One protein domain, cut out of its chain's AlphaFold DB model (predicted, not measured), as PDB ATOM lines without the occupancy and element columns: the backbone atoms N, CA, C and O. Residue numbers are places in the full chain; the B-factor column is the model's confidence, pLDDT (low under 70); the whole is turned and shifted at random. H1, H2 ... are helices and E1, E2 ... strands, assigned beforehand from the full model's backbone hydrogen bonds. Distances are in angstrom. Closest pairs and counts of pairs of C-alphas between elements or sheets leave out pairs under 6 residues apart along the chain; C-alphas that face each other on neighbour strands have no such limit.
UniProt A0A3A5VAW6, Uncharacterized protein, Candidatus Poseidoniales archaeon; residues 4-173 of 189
ATOM      1  N   LEU A   4      33.482 -39.960  51.478       93.19
ATOM      2  CA  LEU A   4      33.430 -39.681  50.051       93.19
ATOM      3  C   LEU A   4      31.985 -39.695  49.573       93.19
ATOM      4  O   LEU A   4      31.303 -40.716  49.684       93.19
ATOM      5  N   TRP A   5      31.548 -38.590  48.989       95.12
ATOM      6  CA  TRP A   5      30.321 -38.546  48.215       95.12
ATOM      7  C   TRP A   5      30.603 -39.036  46.795       95.12
ATOM      8  O   TRP A   5      31.426 -38.459  46.090       95.12
ATOM      9  N   ILE A   6      29.953 -40.123  46.385       92.69
ATOM     10  CA  ILE A   6      30.128 -40.736  45.068       92.69
ATOM     11  C   ILE A   6      29.011 -40.269  44.138       92.69
ATOM     12  O   ILE A   6      27.832 -40.500  44.412       92.69
ATOM     13  N   VAL A   7      29.392 -39.666  43.011       90.88
ATOM     14  CA  VAL A   7      28.467 -39.158  41.994       90.88
ATOM     15  C   VAL A   7      28.726 -39.841  40.659       90.88
ATOM     16  O   VAL A   7      29.862 -39.938  40.202       90.88
ATOM     17  N   GLY A   8      27.656 -40.291  40.002       85.81
ATOM     18  CA  GLY A   8      27.727 -40.911  38.677       85.81
ATOM     19  C   GLY A   8      28.000 -42.412  38.671       85.81
ATOM     20  O   GLY A   8      27.996 -42.997  37.596       85.81
ATOM     21  N   ARG A   9      28.183 -43.032  39.845       85.94
ATOM     22  CA  ARG A   9      28.266 -44.488  40.040       85.94
ATOM     23  C   ARG A   9      27.562 -44.903  41.327       85.94
ATOM     24  O   ARG A   9      27.433 -44.108  42.255       85.94
ATOM     25  N   SER A  10      27.139 -46.163  41.404       87.06
ATOM     26  CA  SER A  10      26.623 -46.726  42.656       87.06
ATOM     27  C   SER A  10      27.747 -46.891  43.680       87.06
ATOM     28  O   SER A  10      28.798 -47.427  43.351       87.06
ATOM     29  N   VAL A  11      27.508 -46.558  44.952       88.06
ATOM     30  CA  VAL A  11      28.447 -46.853  46.059       88.06
ATOM     31  C   VAL A  11      28.719 -48.353  46.245       88.06
ATOM     32  O   VAL A  11      29.667 -48.726  46.927       88.06
ATOM     33  N   SER A  12      27.888 -49.210  45.644       85.00
ATOM     34  CA  SER A  12      28.066 -50.664  45.603       85.00
ATOM     35  C   SER A  12      28.848 -51.154  44.376       85.00
ATOM     36  O   SER A  12      28.867 -52.358  44.128       85.00
ATOM     37  N   ASP A  13      29.400 -50.258  43.552       81.44
ATOM     38  CA  ASP A  13      30.200 -50.633  42.383       81.44
ATOM     39  C   ASP A  13      31.456 -51.410  42.838       81.44
ATOM     40  O   ASP A  13      32.169 -50.940  43.733       81.44
ATOM     41  N   PRO A  14      31.762 -52.579  42.234       76.38
ATOM     42  CA  PRO A  14      32.935 -53.382  42.583       76.38
ATOM     43  C   PRO A  14      34.267 -52.624  42.515       76.38
ATOM     44  O   PRO A  14      35.229 -52.994  43.187       76.38
ATOM     45  N   CYS A  15      34.355 -51.534  41.741       73.44
ATOM     46  CA  CYS A  15      35.559 -50.706  41.691       73.44
ATOM     47  C   CYS A  15      35.924 -50.084  43.051       73.44
ATOM     48  O   CYS A  15      37.080 -49.713  43.264       73.44
ATOM     49  N   PHE A  16      34.973 -50.025  43.986       80.31
ATOM     50  CA  PHE A  16      35.171 -49.510  45.333       80.31
ATOM     51  C   PHE A  16      35.563 -50.567  46.368       80.31
ATOM     52  O   PHE A  16      35.887 -50.202  47.497       80.31
ATOM     53  N   GLU A  17      35.626 -51.855  46.014       75.81
ATOM     54  CA  GLU A  17      36.079 -52.911  46.937       75.81
ATOM     55  C   GLU A  17      37.503 -52.647  47.464       75.81
ATOM     56  O   GLU A  17      37.833 -52.974  48.606       75.81
ATOM     57  N   ALA A  18      38.333 -51.962  46.670       68.31
ATOM     58  CA  ALA A  18      39.684 -51.548  47.044       68.31
ATOM     59  C   ALA A  18      39.735 -50.362  48.040       68.31
ATOM     60  O   ALA A  18      40.800 -50.069  48.590       68.31
ATOM     61  N   LEU A  19      38.612 -49.688  48.323       72.38
ATOM     62  CA  LEU A  19      38.527 -48.517  49.213       72.38
ATOM     63  C   LEU A  19      38.337 -48.877  50.694       72.38
ATOM     64  O   LEU A  19      37.632 -48.191  51.437       72.38
ATOM     65  N   SER A  20      38.995 -49.938  51.163       68.06
ATOM     66  CA  SER A  20      38.957 -50.295  52.584       68.06
ATOM     67  C   SER A  20      39.418 -49.116  53.463       68.06
ATOM     68  O   SER A  20      40.509 -48.559  53.278       68.06
ATOM     69  N   GLY A  21      38.575 -48.722  54.424       71.81
ATOM     70  CA  GLY A  21      38.843 -47.618  55.357       71.81
ATOM     71  C   GLY A  21      38.357 -46.229  54.919       71.81
ATOM     72  O   GLY A  21      38.707 -45.252  55.578       71.81
ATOM     73  N   LEU A  22      37.557 -46.121  53.853       82.00
ATOM     74  CA  LEU A  22      36.819 -44.904  53.494       82.00
ATOM     75  C   LEU A  22      35.317 -45.137  53.668       82.00
ATOM     76  O   LEU A  22      34.825 -46.242  53.438       82.00
ATOM     77  N   LYS A  23      34.578 -44.104  54.084       89.12
ATOM     78  CA  LYS A  23      33.112 -44.163  54.126       89.12
ATOM     79  C   LYS A  23      32.581 -43.632  52.801       89.12
ATOM     80  O   LYS A  23      32.937 -42.524  52.424       89.12
ATOM     81  N   LEU A  24      31.747 -44.401  52.109       91.81
ATOM     82  CA  LEU A  24      31.115 -43.971  50.859       91.81
ATOM     83  C   LEU A  24      29.679 -43.525  51.138       91.81
ATOM     84  O   LEU A  24      28.977 -44.150  51.935       91.81
ATOM     85  N   SER A  25      29.252 -42.456  50.482       93.06
ATOM     86  CA  SER A  25      27.910 -41.893  50.567       93.06
ATOM     87  C   SER A  25      27.386 -41.602  49.166       93.06
ATOM     88  O   SER A  25      28.143 -41.191  48.292       93.06
ATOM     89  N   SER A  26      26.086 -41.792  48.952       92.12
ATOM     90  CA  SER A  26      25.387 -41.298  47.759       92.12
ATOM     91  C   SER A  26      24.815 -39.889  47.952       92.12
ATOM     92  O   SER A  26      24.218 -39.346  47.028       92.12
ATOM     93  N   GLN A  27      24.971 -39.317  49.147       92.75
ATOM     94  CA  GLN A  27      24.460 -38.005  49.543       92.75
ATOM     95  C   GLN A  27      25.615 -37.092  49.990       92.75
ATOM     96  O   GLN A  27      26.576 -37.605  50.581       92.75
ATOM     97  N   PRO A  28      25.540 -35.776  49.734       92.62
ATOM     98  CA  PRO A  28      26.623 -34.842  50.031       92.62
ATOM     99  C   PRO A  28      26.799 -34.550  51.533       92.62
ATOM    100  O   PRO A  28      27.897 -34.194  51.967       92.62
ATOM    101  N   GLU A  29      25.768 -34.722  52.364       92.00
ATOM    102  CA  GLU A  29      25.801 -34.299  53.765       92.00
ATOM    103  C   GLU A  29      26.830 -35.075  54.599       92.00
ATOM    104  O   GLU A  29      26.838 -36.308  54.665       92.00
ATOM    105  N   GLY A  30      27.689 -34.328  55.302       88.69
ATOM    106  CA  GLY A  30      28.743 -34.893  56.146       88.69
ATOM    107  C   GLY A  30      29.899 -35.528  55.369       88.69
ATOM    108  O   GLY A  30      30.686 -36.264  55.968       88.69
ATOM    109  N   CYS A  31      29.993 -35.275  54.059       92.25
ATOM    110  CA  CYS A  31      31.129 -35.669  53.237       92.25
ATOM    111  C   CYS A  31      32.208 -34.583  53.220       92.25
ATOM    112  O   CYS A  31      31.910 -33.391  53.204       92.25
ATOM    113  N   ASP A  32      33.466 -35.019  53.186       90.75
ATOM    114  CA  ASP A  32      34.634 -34.136  53.081       90.75
ATOM    115  C   ASP A  32      35.041 -33.954  51.613       90.75
ATOM    116  O   ASP A  32      35.629 -32.952  51.218       90.75
ATOM    117  N   THR A  33      34.761 -34.955  50.776       92.81
ATOM    118  CA  THR A  33      35.219 -34.989  49.387       92.81
ATOM    119  C   THR A  33      34.126 -35.495  48.460       92.81
ATOM    120  O   THR A  33      33.530 -36.542  48.716       92.81
ATOM    121  N   ALA A  34      33.909 -34.788  47.354       94.62
ATOM    122  CA  ALA A  34      33.107 -35.268  46.235       94.62
ATOM    123  C   ALA A  34      33.984 -36.051  45.251       94.62
ATOM    124  O   ALA A  34      35.087 -35.620  44.918       94.62
ATOM    125  N   VAL A  35      33.493 -37.188  44.765       92.88
ATOM    126  CA  VAL A  35      34.115 -37.993  43.710       92.88
ATOM    127  C   VAL A  35      33.122 -38.123  42.566       92.88
ATOM    128  O   VAL A  35      32.143 -38.866  42.653       92.88
ATOM    129  N   VAL A  36      33.379 -37.389  41.490       90.88
ATOM    130  CA  VAL A  36      32.501 -37.307  40.324       90.88
ATOM    131  C   VAL A  36      33.067 -38.161  39.209       90.88
ATOM    132  O   VAL A  36      34.139 -37.887  38.674       90.88
ATOM    133  N   PHE A  37      32.321 -39.190  38.840       86.50
ATOM    134  CA  PHE A  37      32.600 -40.001  37.670       86.50
ATOM    135  C   PHE A  37      31.962 -39.340  36.457       86.50
ATOM    136  O   PHE A  37      30.748 -39.129  36.427       86.50
ATOM    137  N   VAL A  38      32.781 -38.999  35.470       79.69
ATOM    138  CA  VAL A  38      32.338 -38.457  34.177       79.69
ATOM    139  C   VAL A  38      32.629 -39.426  33.031       79.69
ATOM    140  O   VAL A  38      32.467 -39.075  31.867       79.69
ATOM    141  N   ASP A  39      33.044 -40.656  33.352       69.62
ATOM    142  CA  ASP A  39      33.085 -41.734  32.378       69.62
ATOM    143  C   ASP A  39      31.649 -42.146  32.017       69.62
ATOM    144  O   ASP A  39      30.807 -42.421  32.873       69.62
ATOM    145  N   GLY A  40      31.335 -42.114  30.725       57.03
ATOM    146  CA  GLY A  40      30.021 -42.498  30.240       57.03
ATOM    147  C   GLY A  40      29.728 -43.967  30.511       57.03
ATOM    148  O   GLY A  40      30.458 -44.834  30.044       57.03
ATOM    149  N   GLU A  41      28.616 -44.276  31.179       50.88
ATOM    150  CA  GLU A  41      28.104 -45.655  31.278       50.88
ATOM    151  C   GLU A  41      27.469 -46.156  29.956       50.88
ATOM    152  O   GLU A  41      26.845 -47.215  29.912       50.88
ATOM    153  N   GLY A  42      27.624 -45.422  28.851       48.28
ATOM    154  CA  GLY A  42      26.952 -45.673  27.580       48.28
ATOM    155  C   GLY A  42      27.866 -45.496  26.372       48.28
ATOM    156  O   GLY A  42      28.948 -44.920  26.457       48.28
ATOM    157  N   ARG A  43      27.418 -46.029  25.228       48.62
ATOM    158  CA  ARG A  43      28.064 -45.827  23.922       48.62
ATOM    159  C   ARG A  43      28.289 -44.328  23.697       48.62
ATOM    160  O   ARG A  43      27.384 -43.550  23.962       48.62
ATOM    161  N   SER A  44      29.464 -43.981  23.182       55.03
ATOM    162  CA  SER A  44      29.926 -42.644  22.786       55.03
ATOM    163  C   SER A  44      28.885 -41.876  21.956       55.03
ATOM    164  O   SER A  44      28.868 -41.943  20.724       55.03
ATOM    165  N   ASP A  45      27.967 -41.200  22.646       61.41
ATOM    166  CA  ASP A  45      26.900 -40.384  22.081       61.41
ATOM    167  C   ASP A  45      26.762 -39.047  22.831       61.41
ATOM    168  O   ASP A  45      27.251 -38.860  23.946       61.41
ATOM    169  N   LEU A  46      26.074 -38.088  22.207       64.62
ATOM    170  CA  LEU A  46      25.842 -36.749  22.767       64.62
ATOM    171  C   LEU A  46      25.096 -36.759  24.111       64.62
ATOM    172  O   LEU A  46      25.197 -35.795  24.863       64.62
ATOM    173  N   SER A  47      24.354 -37.822  24.432       66.69
ATOM    174  CA  SER A  47      23.638 -37.905  25.708       66.69
ATOM    175  C   SER A  47      24.602 -38.130  26.872       66.69
ATOM    176  O   SER A  47      24.453 -37.532  27.934       66.69
ATOM    177  N   THR A  48      25.661 -38.903  26.636       67.00
ATOM    178  CA  THR A  48      26.748 -39.137  27.590       67.00
ATOM    179  C   THR A  48      27.473 -37.838  27.959       67.00
ATOM    180  O   THR A  48      27.791 -37.605  29.130       67.00
ATOM    181  N   LEU A  49      27.672 -36.959  26.974       69.44
ATOM    182  CA  LEU A  49      28.227 -35.618  27.158       69.44
ATOM    183  C   LEU A  49      27.335 -34.759  28.059       69.44
ATOM    184  O   LEU A  49      27.803 -34.252  29.081       69.44
ATOM    185  N   THR A  50      26.065 -34.605  27.681       71.62
ATOM    186  CA  THR A  50      25.098 -33.790  28.427       71.62
ATOM    187  C   THR A  50      25.003 -34.261  29.872       71.62
ATOM    188  O   THR A  50      25.173 -33.461  30.785       71.62
ATOM    189  N   ASN A  51      24.893 -35.575  30.082       78.44
ATOM    190  CA  ASN A  51      24.833 -36.165  31.415       78.44
ATOM    191  C   ASN A  51      26.085 -35.867  32.251       78.44
ATOM    192  O   ASN A  51      25.974 -35.648  33.453       78.44
ATOM    193  N   SER A  52      27.277 -35.865  31.646       78.94
ATOM    194  CA  SER A  52      28.533 -35.601  32.363       78.94
ATOM    195  C   SER A  52      28.659 -34.136  32.780       78.94
ATOM    196  O   SER A  52      29.065 -33.849  33.907       78.94
ATOM    197  N   VAL A  53      28.276 -33.211  31.895       80.50
ATOM    198  CA  VAL A  53      28.276 -31.769  32.181       80.50
ATOM    199  C   VAL A  53      27.220 -31.426  33.228       80.50
ATOM    200  O   VAL A  53      27.554 -30.785  34.221       80.50
ATOM    201  N   GLU A  54      25.983 -31.894  33.052       85.31
ATOM    202  CA  GLU A  54      24.886 -31.666  34.001       85.31
ATOM    203  C   GLU A  54      25.217 -32.242  35.378       85.31
ATOM    204  O   GLU A  54      25.029 -31.574  36.391       85.31
ATOM    205  N   ARG A  55      25.791 -33.450  35.428       87.75
ATOM    206  CA  ARG A  55      26.253 -34.073  36.673       87.75
ATOM    207  C   ARG A  55      27.320 -33.235  37.363       87.75
ATOM    208  O   ARG A  55      27.226 -33.024  38.569       87.75
ATOM    209  N   MET A  56      28.326 -32.770  36.625       88.88
ATOM    210  CA  MET A  56      29.384 -31.931  37.184       88.88
ATOM    211  C   MET A  56      28.826 -30.599  37.697       88.88
ATOM    212  O   MET A  56      29.179 -30.183  38.793       88.88
ATOM    213  N   GLN A  57      27.933 -29.952  36.943       88.25
ATOM    214  CA  GLN A  57      27.285 -28.705  37.357       88.25
ATOM    215  C   GLN A  57      26.448 -28.894  38.623       88.25
ATOM    216  O   GLN A  57      26.692 -28.199  39.601       88.25
ATOM    217  N   ALA A  58      25.557 -29.888  38.645       90.06
ATOM    218  CA  ALA A  58      24.747 -30.196  39.822       90.06
ATOM    219  C   ALA A  58      25.621 -30.519  41.044       90.06
ATOM    220  O   ALA A  58      25.354 -30.047  42.142       90.06
ATOM    221  N   THR A  59      26.720 -31.256  40.844       90.69
ATOM    222  CA  THR A  59      27.670 -31.544  41.927       90.69
ATOM    223  C   THR A  59      28.304 -30.265  42.468       90.69
ATOM    224  O   THR A  59      28.422 -30.108  43.677       90.69
ATOM    225  N   LEU A  60      28.727 -29.346  41.597       90.69
ATOM    226  CA  LEU A  60      29.306 -28.075  42.029       90.69
ATOM    227  C   LEU A  60      28.288 -27.217  42.791       90.69
ATOM    228  O   LEU A  60      28.654 -26.642  43.814       90.69
ATOM    229  N   ASP A  61      27.031 -27.189  42.346       91.00
ATOM    230  CA  ASP A  61      25.948 -26.469  43.025       91.00
ATOM    231  C   ASP A  61      25.673 -27.042  44.430       91.00
ATOM    232  O   ASP A  61      25.480 -26.285  45.385       91.00
ATOM    233  N   ASP A  62      25.706 -28.369  44.579       90.69
ATOM    234  CA  ASP A  62      25.562 -29.049  45.872       90.69
ATOM    235  C   ASP A  62      26.777 -28.806  46.782       90.69
ATOM    236  O   ASP A  62      26.625 -28.599  47.989       90.69
ATOM    237  N   ILE A  63      27.995 -28.795  46.222       90.44
ATOM    238  CA  ILE A  63      29.223 -28.506  46.977       90.44
ATOM    239  C   ILE A  63      29.189 -27.085  47.544       90.44
ATOM    240  O   ILE A  63      29.555 -26.903  48.703       90.44
ATOM    241  N   GLU A  64      28.719 -26.092  46.783       85.44
ATOM    242  CA  GLU A  64      28.592 -24.707  47.267       85.44
ATOM    243  C   GLU A  64      27.659 -24.586  48.489       85.44
ATOM    244  O   GLU A  64      27.782 -23.642  49.273       85.44
ATOM    245  N   GLN A  65      26.758 -25.550  48.684       86.00
ATOM    246  CA  GLN A  65      25.817 -25.600  49.807       86.00
ATOM    247  C   GLN A  65      26.300 -26.488  50.969       86.00
ATOM    248  O   GLN A  65      25.666 -26.510  52.027       86.00
ATOM    249  N   CYS A  66      27.419 -27.197  50.802       86.00
ATOM    250  CA  CYS A  66      27.945 -28.183  51.746       86.00
ATOM    251  C   CYS A  66      29.355 -27.818  52.245       86.00
ATOM    252  O   CYS A  66      29.987 -26.868  51.800       86.00
ATOM    253  N   THR A  67      29.889 -28.595  53.193       83.31
ATOM    254  CA  THR A  67      31.250 -28.414  53.739       83.31
ATOM    255  C   THR A  67      32.321 -29.192  52.965       83.31
ATOM    256  O   THR A  67      33.332 -29.585  53.544       83.31
ATOM    257  N   ILE A  68      32.089 -29.469  51.682       91.00
ATOM    258  CA  ILE A  68      33.007 -30.250  50.848       91.00
ATOM    259  C   ILE A  68      34.138 -29.331  50.375       91.00
ATOM    260  O   ILE A  68      33.897 -28.360  49.662       91.00
ATOM    261  N   ASP A  69      35.378 -29.636  50.758       89.00
ATOM    262  CA  ASP A  69      36.556 -28.818  50.425       89.00
ATOM    263  C   ASP A  69      37.364 -29.374  49.241       89.00
ATOM    264  O   ASP A  69      38.215 -28.683  48.664       89.00
ATOM    265  N   ARG A  70      37.095 -30.631  48.872       91.81
ATOM    266  CA  ARG A  70      37.833 -31.374  47.857       91.81
ATOM    267  C   ARG A  70      36.908 -31.987  46.817       91.81
ATOM    268  O   ARG A  70      35.895 -32.608  47.137       91.81
ATOM    269  N   LEU A  71      37.334 -31.891  45.565       92.88
ATOM    270  CA  LEU A  71      36.661 -32.469  44.413       92.88
ATOM    271  C   LEU A  71      37.629 -33.362  43.645       92.88
ATOM    272  O   LEU A  71      38.676 -32.920  43.177       92.88
ATOM    273  N   MET A  72      37.263 -34.629  43.504       91.50
ATOM    274  CA  MET A  72      37.925 -35.575  42.622       91.50
ATOM    275  C   MET A  72      37.068 -35.783  41.381       91.50
ATOM    276  O   MET A  72      35.903 -36.158  41.491       91.50
ATOM    277  N   VAL A  73      37.646 -35.597  40.203       88.12
ATOM    278  CA  VAL A  73      36.993 -35.905  38.931       88.12
ATOM    279  C   VAL A  73      37.650 -37.142  38.343       88.12
ATOM    280  O   VAL A  73      38.849 -37.141  38.075       88.12
ATOM    281  N   VAL A  74      36.875 -38.202  38.137       85.56
ATOM    282  CA  VAL A  74      37.331 -39.439  37.501       85.56
ATOM    283  C   VAL A  74      36.870 -39.446  36.052       85.56
ATOM    284  O   VAL A  74      35.670 -39.457  35.779       85.56
ATOM    285  N   THR A  75      37.826 -39.466  35.127       79.81
ATOM    286  CA  THR A  75      37.578 -39.471  33.679       79.81
ATOM    287  C   THR A  75      38.457 -40.503  32.977       79.81
ATOM    288  O   THR A  75      39.431 -41.011  33.547       79.81
ATOM    289  N   ASP A  76      38.125 -40.819  31.731       73.88
ATOM    290  CA  ASP A  76      38.965 -41.622  30.848       73.88
ATOM    291  C   ASP A  76      39.689 -40.769  29.788       73.88
ATOM    292  O   ASP A  76      39.612 -39.540  29.801       73.88
ATOM    293  N   PHE A  77      40.442 -41.430  28.901       64.44
ATOM    294  CA  PHE A  77      41.135 -40.796  27.770       64.44
ATOM    295  C   PHE A  77      40.272 -40.700  26.500       64.44
ATOM    296  O   PHE A  77      40.731 -40.139  25.503       64.44
ATOM    297  N   SER A  78      39.042 -41.237  26.491       58.03
ATOM    298  CA  SER A  78      38.148 -41.155  25.320       58.03
ATOM    299  C   SER A  78      37.822 -39.701  24.971       58.03
ATOM    300  O   SER A  78      37.660 -39.328  23.808       58.03
ATOM    301  N   SER A  79      37.911 -38.832  25.972       52.59
ATOM    302  CA  SER A  79      37.812 -37.396  25.822       52.59
ATOM    303  C   SER A  79      38.993 -36.690  25.156       52.59
ATOM    304  O   SER A  79      39.014 -35.467  25.037       52.59
ATOM    305  N   LEU A  80      39.998 -37.432  24.706       47.66
ATOM    306  CA  LEU A  80      41.137 -36.911  23.954       47.66
ATOM    307  C   LEU A  80      41.159 -37.427  22.514       47.66
ATOM    308  O   LEU A  80      42.115 -37.177  21.783       47.66
ATOM    309  N   VAL A  81      40.080 -38.075  22.051       47.72
ATOM    310  CA  VAL A  81      39.917 -38.425  20.626       47.72
ATOM    311  C   VAL A  81      39.908 -37.162  19.737       47.72
ATOM    312  O   VAL A  81      40.127 -37.250  18.531       47.72
ATOM    313  N   GLY A  82      39.783 -35.970  20.333       47.88
ATOM    314  CA  GLY A  82      40.210 -34.717  19.719       47.88
ATOM    315  C   GLY A  82      41.707 -34.492  19.876       47.88
ATOM    316  O   GLY A  82      42.183 -34.122  20.949       47.88
ATOM    317  N   ARG A  83      42.463 -34.707  18.795       49.03
ATOM    318  CA  ARG A  83      43.919 -34.535  18.791       49.03
ATOM    319  C   ARG A  83      44.277 -33.059  18.975       49.03
ATOM    320  O   ARG A  83      44.379 -32.303  18.011       49.03
ATOM    321  N   ARG A  84      44.536 -32.674  20.227       51.78
ATOM    322  CA  ARG A  84      45.365 -31.518  20.592       51.78
ATOM    323  C   ARG A  84      46.665 -31.642  19.788       51.78
ATOM    324  O   ARG A  84      47.341 -32.661  19.899       51.78
ATOM    325  N   TRP A  85      46.909 -30.713  18.862       44.75
ATOM    326  CA  TRP A  85      47.796 -30.905  17.704       44.75
ATOM    327  C   TRP A  85      49.141 -31.559  18.067       44.75
ATOM    328  O   TRP A  85      50.036 -30.924  18.615       44.75
ATOM    329  N   LYS A  86      49.293 -32.837  17.704       43.94
ATOM    330  CA  LYS A  86      50.554 -33.579  17.761       43.94
ATOM    331  C   LYS A  86      51.303 -33.280  16.462       43.94
ATOM    332  O   LYS A  86      50.809 -33.623  15.386       43.94
ATOM    333  N   GLN A  87      52.495 -32.682  16.515       47.31
ATOM    334  CA  GLN A  87      53.438 -32.928  15.418       47.31
ATOM    335  C   GLN A  87      53.693 -34.434  15.404       47.31
ATOM    336  O   GLN A  87      53.887 -35.017  16.463       47.31
ATOM    337  N   HIS A  88      53.637 -35.064  14.230       47.25
ATOM    338  CA  HIS A  88      53.424 -36.506  14.016       47.25
ATOM    339  C   HIS A  88      54.369 -37.479  14.775       47.25
ATOM    340  O   HIS A  88      54.170 -38.689  14.696       47.25
ATOM    341  N   GLN A  89      55.377 -36.971  15.493       54.94
ATOM    342  CA  GLN A  89      56.446 -37.707  16.172       54.94
ATOM    343  C   GLN A  89      56.715 -37.278  17.631       54.94
ATOM    344  O   GLN A  89      57.579 -37.876  18.263       54.94
ATOM    345  N   SER A  90      56.004 -36.291  18.186       56.12
ATOM    346  CA  SER A  90      56.269 -35.804  19.550       56.12
ATOM    347  C   SER A  90      55.318 -36.424  20.573       56.12
ATOM    348  O   SER A  90      54.120 -36.555  20.309       56.12
ATOM    349  N   THR A  91      55.837 -36.787  21.745       60.53
ATOM    350  CA  THR A  91      55.024 -37.058  22.941       60.53
ATOM    351  C   THR A  91      54.332 -35.765  23.370       60.53
ATOM    352  O   THR A  91      54.871 -34.677  23.154       60.53
ATOM    353  N   TRP A  92      53.119 -35.854  23.914       61.16
ATOM    354  CA  TRP A  92      52.419 -34.667  24.398       61.16
ATOM    355  C   TRP A  92      52.994 -34.208  25.746       61.16
ATOM    356  O   TRP A  92      53.312 -35.039  26.596       61.16
ATOM    357  N   GLU A  93      53.087 -32.889  25.933       57.72
ATOM    358  CA  GLU A  93      53.532 -32.231  27.165       57.72
ATOM    359  C   GLU A  93      52.545 -31.119  27.570       57.72
ATOM    360  O   GLU A  93      51.991 -30.408  26.725       57.72
ATOM    361  N   SER A  94      52.359 -30.952  28.881       53.91
ATOM    362  CA  SER A  94      51.435 -30.016  29.546       53.91
ATOM    363  C   SER A  94      51.530 -28.553  29.094       53.91
ATOM    364  O   SER A  94      50.562 -27.798  29.158       53.91
ATOM    365  N   ASN A  95      52.702 -28.128  28.629       53.09
ATOM    366  CA  ASN A  95      53.003 -26.756  28.215       53.09
ATOM    367  C   ASN A  95      52.546 -26.420  26.776       53.09
ATOM    368  O   ASN A  95      52.597 -25.256  26.383       53.09
ATOM    369  N   LEU A  96      52.078 -27.396  25.985       51.22
ATOM    370  CA  LEU A  96      51.782 -27.239  24.548       51.22
ATOM    371  C   LEU A  96      50.355 -26.744  24.227       51.22
ATOM    372  O   LEU A  96      49.912 -26.860  23.087       51.22
ATOM    373  N   GLY A  97      49.619 -26.231  25.216       50.78
ATOM    374  CA  GLY A  97      48.170 -25.978  25.198       50.78
ATOM    375  C   GLY A  97      47.510 -25.630  23.852       50.78
ATOM    376  O   GLY A  97      47.587 -24.495  23.395       50.78
ATOM    377  N   VAL A  98      46.753 -26.574  23.270       42.28
ATOM    378  CA  VAL A  98      45.707 -26.291  22.260       42.28
ATOM    379  C   VAL A  98      44.719 -27.453  22.108       42.28
ATOM    380  O   VAL A  98      45.140 -28.600  22.099       42.28
ATOM    381  N   SER A  99      43.420 -27.172  21.918       41.34
ATOM    382  CA  SER A  99      42.341 -28.163  21.722       41.34
ATOM    383  C   SER A  99      41.363 -27.733  20.628       41.34
ATOM    384  O   SER A  99      40.775 -26.665  20.765       41.34
ATOM    385  N   LEU A 100      41.137 -28.563  19.597       32.97
ATOM    386  CA  LEU A 100      40.023 -28.428  18.643       32.97
ATOM    387  C   LEU A 100      39.526 -29.809  18.158       32.97
ATOM    388  O   LEU A 100      40.333 -30.663  17.804       32.97
ATOM    389  N   GLU A 101      38.192 -29.946  18.134       34.81
ATOM    390  CA  GLU A 101      37.321 -31.052  17.671       34.81
ATOM    391  C   GLU A 101      37.328 -32.393  18.424       34.81
ATOM    392  O   GLU A 101      38.256 -33.174  18.291       34.81
ATOM    393  N   SER A 102      36.220 -32.729  19.105       44.97
ATOM    394  CA  SER A 102      35.678 -34.100  19.215       44.97
ATOM    395  C   SER A 102      34.377 -34.095  20.031       44.97
ATOM    396  O   SER A 102      34.309 -33.445  21.071       44.97
ATOM    397  N   VAL A 103      33.350 -34.832  19.595       43.62
ATOM    398  CA  VAL A 103      32.109 -35.038  20.375       43.62
ATOM    399  C   VAL A 103      32.398 -35.797  21.676       43.62
ATOM    400  O   VAL A 103      31.816 -35.466  22.705       43.62
ATOM    401  N   ASP A 104      33.377 -36.706  21.661       45.72
ATOM    402  CA  ASP A 104      33.851 -37.395  22.863       45.72
ATOM    403  C   ASP A 104      34.817 -36.509  23.676       45.72
ATOM    404  O   ASP A 104      34.857 -36.601  24.899       45.72
ATOM    405  N   GLY A 105      35.530 -35.572  23.031       54.88
ATOM    406  CA  GLY A 105      36.575 -34.748  23.653       54.88
ATOM    407  C   GLY A 105      36.228 -33.333  24.103       54.88
ATOM    408  O   GLY A 105      36.969 -32.732  24.879       54.88
ATOM    409  N   MET A 106      35.076 -32.802  23.706       59.91
ATOM    410  CA  MET A 106      34.556 -31.561  24.283       59.91
ATOM    411  C   MET A 106      33.989 -31.775  25.688       59.91
ATOM    412  O   MET A 106      34.016 -30.851  26.492       59.91
ATOM    413  N   GLY A 107      33.502 -32.977  26.007       62.41
ATOM    414  CA  GLY A 107      32.883 -33.256  27.303       62.41
ATOM    415  C   GLY A 107      33.840 -33.187  28.461       62.41
ATOM    416  O   GLY A 107      33.640 -32.371  29.359       62.41
ATOM    417  N   ALA A 108      34.923 -33.960  28.415       64.25
ATOM    418  CA  ALA A 108      35.912 -33.816  29.471       64.25
ATOM    419  C   ALA A 108      36.636 -32.473  29.404       64.25
ATOM    420  O   ALA A 108      37.059 -32.007  30.446       64.25
ATOM    421  N   LEU A 109      36.727 -31.803  28.245       69.12
ATOM    422  CA  LEU A 109      37.226 -30.423  28.208       69.12
ATOM    423  C   LEU A 109      36.320 -29.484  29.019       69.12
ATOM    424  O   LEU A 109      36.818 -28.681  29.799       69.12
ATOM    425  N   ILE A 110      34.997 -29.579  28.865       71.62
ATOM    426  CA  ILE A 110      34.049 -28.782  29.654       71.62
ATOM    427  C   ILE A 110      34.150 -29.157  31.132       71.62
ATOM    428  O   ILE A 110      34.212 -28.268  31.975       71.62
ATOM    429  N   VAL A 111      34.233 -30.448  31.460       74.38
ATOM    430  CA  VAL A 111      34.431 -30.898  32.845       74.38
ATOM    431  C   VAL A 111      35.757 -30.382  33.414       74.38
ATOM    432  O   VAL A 111      35.775 -29.921  34.547       74.38
ATOM    433  N   GLU A 112      36.845 -30.388  32.642       75.25
ATOM    434  CA  GLU A 112      38.144 -29.811  33.013       75.25
ATOM    435  C   GLU A 112      38.031 -28.307  33.263       75.25
ATOM    436  O   GLU A 112      38.575 -27.808  34.242       75.25
ATOM    437  N   ILE A 113      37.291 -27.580  32.421       77.06
ATOM    438  CA  ILE A 113      37.026 -26.149  32.615       77.06
ATOM    439  C   ILE A 113      36.231 -25.922  33.904       77.06
ATOM    440  O   ILE A 113      36.566 -25.024  34.676       77.06
ATOM    441  N   LEU A 114      35.202 -26.730  34.166       80.88
ATOM    442  CA  LEU A 114      34.401 -26.650  35.391       80.88
ATOM    443  C   LEU A 114      35.240 -26.986  36.631       80.88
ATOM    444  O   LEU A 114      35.177 -26.270  37.629       80.88
ATOM    445  N   ALA A 115      36.079 -28.014  36.547       78.44
ATOM    446  CA  ALA A 115      37.012 -28.412  37.592       78.44
ATOM    447  C   ALA A 115      38.049 -27.306  37.854       78.44
ATOM    448  O   ALA A 115      38.256 -26.914  38.999       78.44
ATOM    449  N   LYS A 116      38.632 -26.716  36.804       78.50
ATOM    450  CA  LYS A 116      39.545 -25.573  36.928       78.50
ATOM    451  C   LYS A 116      38.843 -24.353  37.528       78.50
ATOM    452  O   LYS A 116      39.411 -23.670  38.373       78.50
ATOM    453  N   SER A 117      37.598 -24.088  37.143       81.94
ATOM    454  CA  SER A 117      36.792 -23.010  37.725       81.94
ATOM    455  C   SER A 117      36.555 -23.224  39.227       81.94
ATOM    456  O   SER A 117      36.705 -22.289  40.012       81.94
ATOM    457  N   ALA A 118      36.265 -24.458  39.650       85.75
ATOM    458  CA  ALA A 118      36.134 -24.809  41.065       85.75
ATOM    459  C   ALA A 118      37.453 -24.612  41.835       85.75
ATOM    460  O   ALA A 118      37.455 -24.044  42.926       85.75
ATOM    461  N   ALA A 119      38.583 -24.999  41.236       85.00
ATOM    462  CA  ALA A 119      39.912 -24.745  41.788       85.00
ATOM    463  C   ALA A 119      40.196 -23.248  41.982       85.00
ATOM    464  O   ALA A 119      40.636 -22.832  43.052       85.00
ATOM    465  N   LEU A 120      39.863 -22.412  40.992       82.62
ATOM    466  CA  LEU A 120      40.006 -20.953  41.083       82.62
ATOM    467  C   LEU A 120      39.126 -20.324  42.177       82.62
ATOM    468  O   LEU A 120      39.452 -19.252  42.681       82.62
ATOM    469  N   LYS A 121      38.037 -20.991  42.574       84.56
ATOM    470  CA  LYS A 121      37.203 -20.612  43.726       84.56
ATOM    471  C   LYS A 121      37.767 -21.093  45.077       84.56
ATOM    472  O   LYS A 121      37.141 -20.855  46.104       84.56
ATOM    473  N   GLY A 122      38.938 -21.733  45.097       85.69
ATOM    474  CA  GLY A 122      39.631 -22.182  46.311       85.69
ATOM    475  C   GLY A 122      39.405 -23.650  46.684       85.69
ATOM    476  O   GLY A 122      39.829 -24.070  47.760       85.69
ATOM    477  N   MET A 123      38.756 -24.438  45.824       88.75
ATOM    478  CA  MET A 123      38.530 -25.865  46.063       88.75
ATOM    479  C   MET A 123      39.770 -26.696  45.728       88.75
ATOM    480  O   MET A 123      40.453 -26.443  44.737       88.75
ATOM    481  N   LYS A 124      40.038 -27.752  46.499       90.88
ATOM    482  CA  LYS A 124      41.125 -28.689  46.183       90.88
ATOM    483  C   LYS A 124      40.648 -29.664  45.117       90.88
ATOM    484  O   LYS A 124      39.929 -30.616  45.413       90.88
ATOM    485  N   VAL A 125      41.043 -29.432  43.875       88.75
ATOM    486  CA  VAL A 125      40.621 -30.243  42.731       88.75
ATOM    487  C   VAL A 125      41.713 -31.230  42.331       88.75
ATOM    488  O   VAL A 125      42.874 -30.845  42.163       88.75
ATOM    489  N   LEU A 126      41.327 -32.497  42.168       87.81
ATOM    490  CA  LEU A 126      42.150 -33.569  41.615       87.81
ATOM    491  C   LEU A 126      41.433 -34.225  40.435       87.81
ATOM    492  O   LEU A 126      40.305 -34.686  40.576       87.81
ATOM    493  N   ILE A 127      42.098 -34.337  39.290       83.31
ATOM    494  CA  ILE A 127      41.607 -35.115  38.153       83.31
ATOM    495  C   ILE A 127      42.368 -36.434  38.079       83.31
ATOM    496  O   ILE A 127      43.592 -36.466  37.962       83.31
ATOM    497  N   LEU A 128      41.614 -37.526  38.147       82.88
ATOM    498  CA  LEU A 128      42.077 -38.900  38.034       82.88
ATOM    499  C   LEU A 128      41.740 -39.399  36.629       82.88
ATOM    500  O   LEU A 128      40.595 -39.768  36.357       82.88
ATOM    501  N   ARG A 129      42.727 -39.411  35.730       78.38
ATOM    502  CA  ARG A 129      42.561 -39.940  34.373       78.38
ATOM    503  C   ARG A 129      43.057 -41.374  34.297       78.38
ATOM    504  O   ARG A 129      44.221 -41.663  34.592       78.38
ATOM    505  N   ARG A 130      42.179 -42.281  33.873       73.00
ATOM    506  CA  ARG A 130      42.498 -43.708  33.768       73.00
ATOM    507  C   ARG A 130      42.143 -44.290  32.409       73.00
ATOM    508  O   ARG A 130      41.173 -43.902  31.770       73.00
ATOM    509  N   ASN A 131      42.881 -45.322  32.025       66.94
ATOM    510  CA  ASN A 131      42.401 -46.275  31.035       66.94
ATOM    511  C   ASN A 131      41.391 -47.229  31.715       66.94
ATOM    512  O   ASN A 131      41.533 -47.532  32.903       66.94
ATOM    513  N   GLN A 132      40.388 -47.713  30.979       62.62
ATOM    514  CA  GLN A 132      39.235 -48.493  31.468       62.62
ATOM    515  C   GLN A 132      39.608 -49.792  32.223       62.62
ATOM    516  O   GLN A 132      38.756 -50.415  32.848       62.62
ATOM    517  N   LEU A 133      40.880 -50.201  32.197       57.41
ATOM    518  CA  LEU A 133      41.346 -51.534  32.582       57.41
ATOM    519  C   LEU A 133      41.839 -51.698  34.035       57.41
ATOM    520  O   LEU A 133      42.205 -52.815  34.390       57.41
ATOM    521  N   ASN A 134      41.888 -50.659  34.886       72.19
ATOM    522  CA  ASN A 134      42.483 -50.810  36.232       72.19
ATOM    523  C   ASN A 134      41.693 -50.129  37.370       72.19
ATOM    524  O   ASN A 134      41.954 -48.988  37.753       72.19
ATOM    525  N   THR A 135      40.713 -50.850  37.924       71.62
ATOM    526  CA  THR A 135      39.886 -50.421  39.069       71.62
ATOM    527  C   THR A 135      40.650 -50.408  40.392       71.62
ATOM    528  O   THR A 135      40.445 -49.502  41.198       71.62
ATOM    529  N   GLU A 136      41.568 -51.353  40.608       76.69
ATOM    530  CA  GLU A 136      42.377 -51.423  41.830       76.69
ATOM    531  C   GLU A 136      43.267 -50.182  41.984       76.69
ATOM    532  O   GLU A 136      43.326 -49.576  43.057       76.69
ATOM    533  N   LEU A 137      43.914 -49.761  40.894       78.06
ATOM    534  CA  LEU A 137      44.732 -48.552  40.868       78.06
ATOM    535  C   LEU A 137      43.907 -47.299  41.177       78.06
ATOM    536  O   LEU A 137      44.329 -46.477  41.991       78.06
ATOM    537  N   LEU A 138      42.713 -47.185  40.583       78.94
ATOM    538  CA  LEU A 138      41.805 -46.074  40.855       78.94
ATOM    539  C   LEU A 138      41.431 -46.026  42.342       78.94
ATOM    540  O   LEU A 138      41.471 -44.956  42.947       78.94
ATOM    541  N   GLY A 139      41.123 -47.176  42.947       81.12
ATOM    542  CA  GLY A 139      40.859 -47.277  44.381       81.12
ATOM    543  C   GLY A 139      42.014 -46.731  45.223       81.12
ATOM    544  O   GLY A 139      41.815 -45.903  46.114       81.12
ATOM    545  N   ARG A 140      43.251 -47.123  44.902       81.00
ATOM    546  CA  ARG A 140      44.440 -46.630  45.616       81.00
ATOM    547  C   ARG A 140      44.642 -45.123  45.446       81.00
ATOM    548  O   ARG A 140      44.956 -44.450  46.427       81.00
ATOM    549  N   TRP A 141      44.410 -44.579  44.253       82.25
ATOM    550  CA  TRP A 141      44.472 -43.135  44.022       82.25
ATOM    551  C   TRP A 141      43.410 -42.361  44.774       82.25
ATOM    552  O   TRP A 141      43.750 -41.393  45.443       82.25
ATOM    553  N   MET A 142      42.148 -42.792  44.710       85.56
ATOM    554  CA  MET A 142      41.061 -42.152  45.453       85.56
ATOM    555  C   MET A 142      41.364 -42.162  46.953       85.56
ATOM    556  O   MET A 142      41.203 -41.149  47.627       85.56
ATOM    557  N   LYS A 143      41.899 -43.271  47.475       85.94
ATOM    558  CA  LYS A 143      42.323 -43.365  48.874       85.94
ATOM    559  C   LYS A 143      43.450 -42.391  49.213       85.94
ATOM    560  O   LYS A 143      43.334 -41.676  50.207       85.94
ATOM    561  N   LYS A 144      44.511 -42.326  48.401       85.12
ATOM    562  CA  LYS A 144      45.617 -41.383  48.626       85.12
ATOM    563  C   LYS A 144      45.124 -39.938  48.536       85.12
ATOM    564  O   LYS A 144      45.349 -39.183  49.477       85.12
ATOM    565  N   ALA A 145      44.376 -39.597  47.489       85.69
ATOM    566  CA  ALA A 145      43.784 -38.279  47.270       85.69
ATOM    567  C   ALA A 145      42.886 -37.832  48.433       85.69
ATOM    568  O   ALA A 145      42.960 -36.683  48.861       85.69
ATOM    569  N   ALA A 146      42.084 -38.742  48.994       87.31
ATOM    570  CA  ALA A 146      41.198 -38.453  50.122       87.31
ATOM    571  C   ALA A 146      41.976 -38.178  51.414       87.31
ATOM    572  O   ALA A 146      41.500 -37.465  52.294       87.31
ATOM    573  N   SER A 147      43.173 -38.751  51.531       85.69
ATOM    574  CA  SER A 147      44.035 -38.630  52.707       85.69
ATOM    575  C   SER A 147      45.051 -37.490  52.639       85.69
ATOM    576  O   SER A 147      45.785 -37.308  53.606       85.69
ATOM    577  N   LEU A 148      45.120 -36.744  51.528       86.50
ATOM    578  CA  LEU A 148      46.109 -35.679  51.383       86.50
ATOM    579  C   LEU A 148      45.918 -34.604  52.443       86.50
ATOM    580  O   LEU A 148      44.814 -34.085  52.633       86.50
ATOM    581  N   SER A 149      47.021 -34.230  53.078       87.81
ATOM    582  CA  SER A 149      47.107 -32.979  53.816       87.81
ATOM    583  C   SER A 149      47.163 -31.784  52.862       87.81
ATOM    584  O   SER A 149      47.513 -31.907  51.686       87.81
ATOM    585  N   ASP A 150      46.863 -30.599  53.385       87.19
ATOM    586  CA  ASP A 150      46.913 -29.353  52.614       87.19
ATOM    587  C   ASP A 150      48.324 -29.053  52.101       87.19
ATOM    588  O   ASP A 150      48.487 -28.577  50.982       87.19
ATOM    589  N   ALA A 151      49.345 -29.400  52.891       86.56
ATOM    590  CA  ALA A 151      50.743 -29.251  52.507       86.56
ATOM    591  C   ALA A 151      51.140 -30.208  51.372       86.56
ATOM    592  O   ALA A 151      51.814 -29.789  50.436       86.56
ATOM    593  N   GLU A 152      50.706 -31.474  51.426       85.69
ATOM    594  CA  GLU A 152      50.940 -32.427  50.330       85.69
ATOM    595  C   GLU A 152      50.225 -31.983  49.054       85.69
ATOM    596  O   GLU A 152      50.817 -32.047  47.983       85.69
ATOM    597  N   TYR A 153      48.982 -31.506  49.158       84.38
ATOM    598  CA  TYR A 153      48.237 -31.003  48.005       84.38
ATOM    599  C   TYR A 153      48.913 -29.776  47.379       84.38
ATOM    600  O   TYR A 153      49.116 -29.744  46.169       84.38
ATOM    601  N   ALA A 154      49.321 -28.797  48.191       82.88
ATOM    602  CA  ALA A 154      50.011 -27.601  47.707       82.88
ATOM    603  C   ALA A 154      51.363 -27.927  47.050       82.88
ATOM    604  O   ALA A 154      51.720 -27.311  46.055       82.88
ATOM    605  N   ALA A 155      52.096 -28.924  47.557       81.06
ATOM    606  CA  ALA A 155      53.363 -29.365  46.967       81.06
ATOM    607  C   ALA A 155      53.203 -30.061  45.603       81.06
ATOM    608  O   ALA A 155      54.186 -30.235  44.887       81.06
ATOM    609  N   MET A 156      51.985 -30.486  45.259       77.19
ATOM    610  CA  MET A 156      51.660 -31.070  43.954       77.19
ATOM    611  C   MET A 156      51.253 -30.016  42.921       77.19
ATOM    612  O   MET A 156      51.118 -30.350  41.747       77.19
ATOM    613  N   GLN A 157      51.023 -28.774  43.348       73.94
ATOM    614  CA  GLN A 157      50.730 -27.665  42.453       73.94
ATOM    615  C   GLN A 157      52.033 -27.047  41.954       73.94
ATOM    616  O   GLN A 157      53.007 -26.921  42.695       73.94
ATOM    617  N   ASP A 158      52.024 -26.622  40.700       67.94
ATOM    618  CA  ASP A 158      53.111 -25.868  40.097       67.94
ATOM    619  C   ASP A 158      52.497 -24.798  39.196       67.94
ATOM    620  O   ASP A 158      51.926 -25.100  38.149       67.94
ATOM    621  N   GLY A 159      52.596 -23.540  39.628       63.91
ATOM    622  CA  GLY A 159      52.060 -22.401  38.885       63.91
ATOM    623  C   GLY A 159      52.789 -22.132  37.564       63.91
ATOM    624  O   GLY A 159      52.279 -21.374  36.741       63.91
ATOM    625  N   GLU A 160      53.956 -22.740  37.336       65.69
ATOM    626  CA  GLU A 160      54.673 -22.666  36.060       65.69
ATOM    627  C   GLU A 160      54.146 -23.687  35.037       65.69
ATOM    628  O   GLU A 160      54.376 -23.536  33.834       65.69
ATOM    629  N   ILE A 161      53.392 -24.700  35.485       58.91
ATOM    630  CA  ILE A 161      52.805 -25.741  34.640       58.91
ATOM    631  C   ILE A 161      51.290 -25.495  34.526       58.91
ATOM    632  O   ILE A 161      50.566 -25.660  35.503       58.91
ATOM    633  N   PRO A 162      50.751 -25.185  33.330       57.47
ATOM    634  CA  PRO A 162      49.323 -24.882  33.153       57.47
ATOM    635  C   PRO A 162      48.345 -25.966  33.655       57.47
ATOM    636  O   PRO A 162      47.219 -25.647  34.046       57.47
ATOM    637  N   ASP A 163      48.774 -27.234  33.653       54.75
ATOM    638  CA  ASP A 163      48.021 -28.386  34.180       54.75
ATOM    639  C   ASP A 163      47.997 -28.459  35.714       54.75
ATOM    640  O   ASP A 163      47.147 -29.149  36.273       54.75
ATOM    641  N   LEU A 164      48.930 -27.786  36.392       57.56
ATOM    642  CA  LEU A 164      49.075 -27.776  37.850       57.56
ATOM    643  C   LEU A 164      48.763 -26.403  38.476       57.56
ATOM    644  O   LEU A 164      48.897 -26.212  39.686       57.56
ATOM    645  N   ASP A 165      48.307 -25.453  37.653       63.75
ATOM    646  CA  ASP A 165      47.883 -24.105  38.039       63.75
ATOM    647  C   ASP A 165      46.545 -24.134  38.802       63.75
ATOM    648  O   ASP A 165      45.463 -23.994  38.225       63.75
ATOM    649  N   GLY A 166      46.628 -24.375  40.114       66.50
ATOM    650  CA  GLY A 166      45.499 -24.374  41.053       66.50
ATOM    651  C   GLY A 166      44.783 -25.721  41.219       66.50
ATOM    652  O   GLY A 166      43.905 -25.844  42.067       66.50
ATOM    653  N   TRP A 167      45.167 -26.752  40.469       75.25
ATOM    654  CA  TRP A 167      44.567 -28.091  40.493       75.25
ATOM    655  C   TRP A 167      45.630 -29.159  40.222       75.25
ATOM    656  O   TRP A 167      46.770 -28.838  39.915       75.25
ATOM    657  N   VAL A 168      45.280 -30.434  40.389       75.25
ATOM    658  CA  VAL A 168      46.215 -31.558  40.235       75.25
ATOM    659  C   VAL A 168      45.663 -32.547  39.219       75.25
ATOM    660  O   VAL A 168      44.513 -32.967  39.336       75.25
ATOM    661  N   VAL A 169      46.488 -32.983  38.265       75.81
ATOM    662  CA  VAL A 169      46.121 -34.006  37.271       75.81
ATOM    663  C   VAL A 169      47.011 -35.227  37.395       75.81
ATOM    664  O   VAL A 169      48.235 -35.125  37.367       75.81
ATOM    665  N   MET A 170      46.389 -36.400  37.476       75.19
ATOM    666  CA  MET A 170      47.068 -37.690  37.531       75.19
ATOM    667  C   MET A 170      46.627 -38.555  36.356       75.19
ATOM    668  O   MET A 170      45.454 -38.916  36.259       75.19
ATOM    669  N   ASN A 171      47.572 -38.893  35.473       74.94
ATOM    670  CA  ASN A 171      47.312 -39.670  34.262       74.94
ATOM    671  C   ASN A 171      47.977 -41.047  34.347       74.94
ATOM    672  O   ASN A 171      49.199 -41.141  34.410       74.94
ATOM    673  N   HIS A 172      47.202 -42.127  34.260       72.38
ATOM    674  CA  HIS A 172      47.758 -43.466  34.033       72.38
ATOM    675  C   HIS A 172      47.401 -43.941  32.639       72.38
ATOM    676  O   HIS A 172      46.388 -44.618  32.424       72.38
ATOM    677  N   ASP A 173      48.272 -43.574  31.708       72.75
ATOM    678  CA  ASP A 173      48.257 -44.037  30.335       72.75
ATOM    679  C   ASP A 173      49.373 -45.075  30.109       72.75
ATOM    680  O   ASP A 173      50.544 -44.709  29.995       72.75
TER     681      ASP A 173
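AT A GLANCE: This is residues 4 to 173 of the 189 residues of an uncharacterized protein of Candidatus Poseidoniales archaeon (UniProt A0A3A5VAW6). A twisted sheet of six parallel strands forms the core, with two helices, H1 and H2, side by side over one face and a third helix, H3, over the other. The short helix H4 only grazes the sheet, and the long link of residues 77 to 104 loops far away from it, out to His 88. The printed part has 170 residues, with four named helices and six named strands in the order E1 E2 E3 H1 E4 H2 E5 H3 H4 E6; across the sheet the order is E2 E1 E3 E4 E5 E6. The class is mixed, helices and strands, with under half of the residues, 84, in named elements. The whole is compact, with a radius of gyration of the C-alphas of 15.6 A, and spans 47 by 38 by 30 A.

HOW THE PARTS SIT: In the sheet, E4, residues 70 to 76, is the parallel neighbour of E5, residues 124 to 130, at 18 degrees, with N 73 and O 126 2.8 A apart, within hydrogen-bond range. On the other side of E4 is E3, residues 33 to 37, parallel at 16 degrees, with N 36 and O 72 at 2.8 A. Next comes E1, residues 4 to 7, at 27 degrees to E3, with N 5 and O 33 at 2.9 A. The edge strand E2, residues 23 to 25, is parallel to E1 at 33 degrees, with N 6 and O 25 at 2.8 A. The other edge strand is E6, residues 168 to 172, parallel to E5 at 12 degrees, with N 127 and O 168 at 2.8 A. From edge to edge the strands' lines turn by 99 degrees. Three layers result from H1, residues 46 to 64, and H2, residues 105 to 120, on one face and H3, residues 135 to 146, on the opposite face. H1 has a height over the sheet of 9.7 A and is over E3, running along the strands; the closest C-alphas of the two are those of Val 36 and Met 56, 7.0 A apart. H2, also at a height of 9.7 A, is over E4 and E5, and its C-alpha of Ala 119 is 5.6 A from that of Val 125. H1 and H2 touch at a shallow tilt of 9 degrees and run the same way, their closest C-alphas, those of Leu 49 and Gly 107, being 5.2 A apart. H3 is over E4 at a height of 7.7 A, and its line stands at 19 degrees to E4 on the local plane. H4, residues 150 to 155, only grazes the sheet with residues 150 to 154. Three strand-helix-strand units, each two parallel neighbour strands with helices between them in the chain, are present: E3, H1, E4 and E4, H2, E5 have right-handed crossovers, and E5, H3 H4, E6 a left-handed one. Every O i to N i+4 pair is within hydrogen-bond range in H1, H3 and H4, and 11 of 12 in H2.

IN THESE COORDINATES: E1 begins at C-alpha 4, (33.430, -39.681, 50.051). From first to last C-alpha, H1 is 27.4 A long, H2 22.5 A, E4 19.9 A, E5 19.5 A and H3 16.3 A. H1 begins at C-alpha 46, (25.842, -36.749, 22.767), and E6 ends at C-alpha 172, (47.758, -43.466, 34.033).

THE WHOLE: The C-alphas farthest apart, those of Gly 30 and His 88, are 48.9 A from each other. The printed part has no cut. The long links are E1 to E2, E4 to H2 and H4 to E6, with 15, 28 and 12 residues. The mean pLDDT of the printed part is 74.4, and 58 residues are under 70, among them residues 39 to 49, 77 to 109 and 158 to 166.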